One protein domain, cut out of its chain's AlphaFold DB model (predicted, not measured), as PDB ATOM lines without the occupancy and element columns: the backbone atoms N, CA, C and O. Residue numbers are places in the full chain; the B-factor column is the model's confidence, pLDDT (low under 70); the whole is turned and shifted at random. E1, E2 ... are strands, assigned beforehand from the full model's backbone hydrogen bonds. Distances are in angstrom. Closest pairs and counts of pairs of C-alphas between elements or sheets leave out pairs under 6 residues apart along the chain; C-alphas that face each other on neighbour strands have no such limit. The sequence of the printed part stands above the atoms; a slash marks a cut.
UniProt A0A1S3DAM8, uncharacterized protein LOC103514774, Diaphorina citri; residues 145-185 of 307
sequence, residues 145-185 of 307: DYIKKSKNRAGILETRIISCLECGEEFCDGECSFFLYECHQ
ATOM      1  N   ASP A 145     155.563 168.520 160.143       69.31
ATOM      2  CA  ASP A 145     154.529 169.143 160.965       69.31
ATOM      3  C   ASP A 145     155.137 169.500 162.341       69.31
ATOM      4  O   ASP A 145     154.845 168.893 163.375       69.31
ATOM      5  N   TYR A 146     156.016 170.514 162.346       73.88
ATOM      6  CA  TYR A 146     156.717 171.081 163.503       73.88
ATOM      7  C   TYR A 146     155.756 171.564 164.601       73.88
ATOM      8  O   TYR A 146     156.195 171.908 165.690       73.88
ATOM      9  N   ILE A 147     154.444 171.571 164.341       82.56
ATOM     10  CA  ILE A 147     153.375 171.958 165.259       82.56
ATOM     11  C   ILE A 147     152.529 170.721 165.603       82.56
ATOM     12  O   ILE A 147     151.480 170.466 165.000       82.56
ATOM     13  N   LYS A 148     152.936 169.975 166.638       82.25
ATOM     14  CA  LYS A 148     152.133 168.872 167.189       82.25
ATOM     15  C   LYS A 148     150.872 169.432 167.850       82.25
ATOM     16  O   LYS A 148     150.941 170.201 168.805       82.25
ATOM     17  N   LYS A 149     149.706 169.028 167.340       86.94
ATOM     18  CA  LYS A 149     148.377 169.428 167.838       86.94
ATOM     19  C   LYS A 149     147.795 168.317 168.713       86.94
ATOM     20  O   LYS A 149     147.249 167.345 168.195       86.94
ATOM     21  N   SER A 150     147.901 168.452 170.032       85.06
ATOM     22  CA  SER A 150     147.339 167.506 171.009       85.06
ATOM     23  C   SER A 150     146.050 168.039 171.631       85.06
ATOM     24  O   SER A 150     145.895 169.241 171.819       85.06
ATOM     25  N   LYS A 151     145.118 167.150 171.995       89.75
ATOM     26  CA  LYS A 151     143.939 167.518 172.794       89.75
ATOM     27  C   LYS A 151     144.184 167.209 174.264       89.75
ATOM     28  O   LYS A 151     144.478 166.067 174.608       89.75
ATOM     29  N   ASN A 152     143.990 168.203 175.122       85.12
ATOM     30  CA  ASN A 152     143.968 168.005 176.567       85.12
ATOM     31  C   ASN A 152     142.737 167.196 176.992       85.12
ATOM     32  O   ASN A 152     141.740 167.113 176.274       85.12
ATOM     33  N   ARG A 153     142.754 166.678 178.228       86.56
ATOM     34  CA  ARG A 153     141.605 165.991 178.853       86.56
ATOM     35  C   ARG A 153     140.327 166.853 178.901       86.56
ATOM     36  O   ARG A 153     139.235 166.305 178.971       86.56
ATOM     37  N   ALA A 154     140.466 168.178 178.812       86.69
ATOM     38  CA  ALA A 154     139.376 169.156 178.706       86.69
ATOM     39  C   ALA A 154     138.941 169.478 177.252       86.69
ATOM     40  O   ALA A 154     138.207 170.434 177.027       86.69
ATOM     41  N   GLY A 155     139.429 168.749 176.243       86.75
ATOM     42  CA  GLY A 155     139.092 168.946 174.823       86.75
ATOM     43  C   GLY A 155     139.813 170.105 174.117       86.75
ATOM     44  O   GLY A 155     139.830 170.136 172.886       86.75
ATOM     45  N   ILE A 156     140.439 171.015 174.872       88.81
ATOM     46  CA  ILE A 156     141.259 172.128 174.363       88.81
ATOM     47  C   ILE A 156     142.408 171.583 173.501       88.81
ATOM     48  O   ILE A 156     143.084 170.634 173.897       88.81
ATOM     49  N   LEU A 157     142.627 172.190 172.331       86.56
ATOM     50  CA  LEU A 157     143.759 171.898 171.451       86.56
ATOM     51  C   LEU A 157     144.991 172.698 171.892       86.56
ATOM     52  O   LEU A 157     145.017 173.916 171.746       86.56
ATOM     53  N   GLU A 158     146.015 172.005 172.379       84.06
ATOM     54  CA  GLU A 158     147.355 172.563 172.542       84.06
ATOM     55  C   GLU A 158     148.166 172.376 171.257       84.06
ATOM     56  O   GLU A 158     148.265 171.271 170.718       84.06
ATOM     57  N   THR A 159     148.789 173.455 170.794       86.56
ATOM     58  CA  THR A 159     149.855 173.433 169.789       86.56
ATOM     59  C   THR A 159     151.202 173.446 170.501       86.56
ATOM     60  O   THR A 159     151.529 174.436 171.155       86.56
ATOM     61  N   ARG A 160     151.988 172.377 170.366       81.69
ATOM     62  CA  ARG A 160     153.362 172.300 170.877       81.69
ATOM     63  C   ARG A 160     154.333 172.238 169.705       81.69
ATOM     64  O   ARG A 160     154.135 171.432 168.794       81.69
ATOM     65  N   ILE A 161     155.352 173.089 169.727       85.75
ATOM     66  CA  ILE A 161     156.402 173.087 168.709       85.75
ATOM     67  C   ILE A 161     157.331 171.888 168.965       85.75
ATOM     68  O   ILE A 161     157.538 171.488 170.112       85.75
ATOM     69  N   ILE A 162     157.830 171.259 167.901       84.44
ATOM     70  CA  ILE A 162     158.864 170.225 167.988       84.44
ATOM     71  C   ILE A 162     160.226 170.924 168.018       84.44
ATOM     72  O   ILE A 162     160.650 171.484 167.007       84.44
ATOM     73  N   SER A 163     160.906 170.857 169.159       84.38
ATOM     74  CA  SER A 163     162.340 171.127 169.255       84.38
ATOM     75  C   SER A 163     163.159 169.907 168.825       84.38
ATOM     76  O   SER A 163     162.723 168.757 168.967       84.38
ATOM     77  N   CYS A 164     164.357 170.153 168.300       82.69
ATOM     78  CA  CYS A 164     165.327 169.111 167.989       82.69
ATOM     79  C   CYS A 164     165.846 168.431 169.265       82.69
ATOM     80  O   CYS A 164     166.012 169.080 170.297       82.69
ATOM     81  N   LEU A 165     166.162 167.134 169.189       81.44
ATOM     82  CA  LEU A 165     166.825 166.415 170.285       81.44
ATOM     83  C   LEU A 165     168.353 166.601 170.291       81.44
ATOM     84  O   LEU A 165     168.976 166.323 171.310       81.44
ATOM     85  N   GLU A 166     168.943 167.061 169.182       79.88
ATOM     86  CA  GLU A 166     170.396 167.238 169.034       79.88
ATOM     87  C   GLU A 166     170.835 168.675 169.357       79.88
ATOM     88  O   GLU A 166     171.669 168.871 170.236       79.88
ATOM     89  N   CYS A 167     170.251 169.687 168.700       79.50
ATOM     90  CA  CYS A 167     170.584 171.105 168.926       79.50
ATOM     91  C   CYS A 167     169.595 171.868 169.828       79.50
ATOM     92  O   CYS A 167     169.840 173.023 170.162       79.50
ATOM     93  N   GLY A 168     168.456 171.273 170.200       77.81
ATOM     94  CA  GLY A 168     167.400 171.945 170.974       77.81
ATOM     95  C   GLY A 168     166.554 172.969 170.201       77.81
ATOM     96  O   GLY A 168     165.526 173.406 170.716       77.81
ATOM     97  N   GLU A 169     166.935 173.336 168.975       80.38
ATOM     98  CA  GLU A 169     166.267 174.380 168.187       80.38
ATOM     99  C   GLU A 169     164.855 173.977 167.734       80.38
ATOM    100  O   GLU A 169     164.592 172.829 167.362       80.38
ATOM    101  N   GLU A 170     163.941 174.946 167.725       82.12
ATOM    102  CA  GLU A 170     162.626 174.819 167.095       82.12
ATOM    103  C   GLU A 170     162.755 174.851 165.561       82.12
ATOM    104  O   GLU A 170     163.581 175.580 165.022       82.12
ATOM    105  N   PHE A 171     161.907 174.096 164.851       76.88
ATOM    106  CA  PHE A 171     161.887 174.026 163.373       76.88
ATOM    107  C   PHE A 171     163.183 173.499 162.719       76.88
ATOM    108  O   PHE A 171     163.430 173.755 161.543       76.88
ATOM    109  N   CYS A 172     164.004 172.740 163.451       77.31
ATOM    110  CA  CYS A 172     165.204 172.126 162.890       77.31
ATOM    111  C   CYS A 172     164.865 171.038 161.851       77.31
ATOM    112  O   CYS A 172     164.213 170.044 162.174       77.31
ATOM    113  N   ASP A 173     165.410 171.176 160.640       73.56
ATOM    114  CA  ASP A 173     165.293 170.222 159.522       73.56
ATOM    115  C   ASP A 173     166.064 168.893 159.733       73.56
ATOM    116  O   ASP A 173     166.122 168.058 158.833       73.56
ATOM    117  N   GLY A 174     166.690 168.692 160.901       73.19
ATOM    118  CA  GLY A 174     167.605 167.575 161.180       73.19
ATOM    119  C   GLY A 174     169.015 167.766 160.603       73.19
ATOM    120  O   GLY A 174     169.895 166.943 160.830       73.19
ATOM    121  N   GLU A 175     169.260 168.870 159.894       74.06
ATOM    122  CA  GLU A 175     170.556 169.190 159.281       74.06
ATOM    123  C   GLU A 175     171.572 169.814 160.269       74.06
ATOM    124  O   GLU A 175     172.700 170.134 159.888       74.06
ATOM    125  N   CYS A 176     171.212 169.943 161.554       74.12
ATOM    126  CA  CYS A 176     172.053 170.509 162.617       74.12
ATOM    127  C   CYS A 176     173.409 169.806 162.788       74.12
ATOM    128  O   CYS A 176     174.400 170.457 163.119       74.12
ATOM    129  N   SER A 177     173.488 168.503 162.509       67.00
ATOM    130  CA  SER A 177     174.733 167.729 162.595       67.00
ATOM    131  C   SER A 177     175.712 167.972 161.432       67.00
ATOM    132  O   SER A 177     176.888 167.631 161.560       67.00
ATOM    133  N   PHE A 178     175.288 168.608 160.329       65.75
ATOM    134  CA  PHE A 178     176.178 168.999 159.220       65.75
ATOM    135  C   PHE A 178     176.822 170.385 159.411       65.75
ATOM    136  O   PHE A 178     177.858 170.670 158.805       65.75
ATOM    137  N   PHE A 179     176.219 171.255 160.232       57.84
ATOM    138  CA  PHE A 179     176.583 172.673 160.352       57.84
ATOM    139  C   PHE A 179     176.762 173.130 161.810       57.84
ATOM    140  O   PHE A 179     176.154 174.103 162.256       57.84
ATOM    141  N   LEU A 180     177.666 172.472 162.542       58.47
ATOM    142  CA  LEU A 180     178.143 172.963 163.839       58.47
ATOM    143  C   LEU A 180     178.953 174.259 163.655       58.47
ATOM    144  O   LEU A 180     180.132 174.242 163.293       58.47
ATOM    145  N   TYR A 181     178.305 175.399 163.908       56.16
ATOM    146  CA  TYR A 181     178.867 176.737 163.677       56.16
ATOM    147  C   TYR A 181     180.140 177.021 164.504       56.16
ATOM    148  O   TYR A 181     180.986 177.824 164.097       56.16
ATOM    149  N   GLU A 182     180.302 176.316 165.628       58.16
ATOM    150  CA  GLU A 182     181.430 176.421 166.563       58.16
ATOM    151  C   GLU A 182     182.787 176.025 165.956       58.16
ATOM    152  O   GLU A 182     183.820 176.496 166.426       58.16
ATOM    153  N   CYS A 183     182.816 175.198 164.902       51.03
ATOM    154  CA  CYS A 183     184.068 174.650 164.357       51.03
ATOM    155  C   CYS A 183     184.564 175.322 163.066       51.03
ATOM    156  O   CYS A 183     185.651 174.992 162.598       51.03
ATOM    157  N   HIS A 184     183.779 176.222 162.456       55.84
ATOM    158  CA  HIS A 184     184.074 176.916 161.179       55.84
ATOM    159  C   HIS A 184     184.385 176.012 159.958       55.84
ATOM    160  O   HIS A 184     184.644 176.509 158.862       55.84
ATOM    161  N   GLN A 185     184.318 174.690 160.114       56.72
ATOM    162  CA  GLN A 185     184.533 173.691 159.073       56.72
ATOM    163  C   GLN A 185     183.225 172.947 158.809       56.72
ATOM    164  O   GLN A 185     182.462 172.656 159.729       56.72
TER     165      GLN A 185
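Overview. This is residues 145 to 185 of the 307 residues of the protein "uncharacterized protein LOC103514774" of Diaphorina citri (UniProt A0A1S3DAM8). With little regular structure, the printed part is a long rod: a two-stranded hairpin, E1 and E2, at one end, then an irregular tail, residues 162 to 185, that makes a loop and winds on to the other end. The 41 printed residues hold no named helix and two named strands, E1 then E2, in one antiparallel sheet. The class is all strand, with only 10 residues in named elements. The whole is extended, with a radius of gyration of the C-alphas of 14.7 A and spans of 49 by 14 by 9 A.

Arrangement. E1, residues 147 to 151, and E2, residues 157 to 161, form a hairpin with a tight link of 5 residues. Their directions stand at 151 degrees, antiparallel. C-alphas 149 and 159 face each other at 4.7 A. N 148 and O 160, 2.9 A apart, are within hydrogen-bond range, as are N 158 and O 150, at 2.8 A.

Along the chain. E1 begins at C-alpha 147 (153.375, 171.958, 165.259) and measures 12.9 A. E2 measures 13.0 A and ends at C-alpha 161 (156.402, 173.087, 168.709).

Size, cuts and confidence. The C-alphas farthest apart, of Ala 154 and Gln 185, are 49.4 A apart. The printed part has no cut. The model's pLDDT is under 70 at residue 145 and residues 177 to 185.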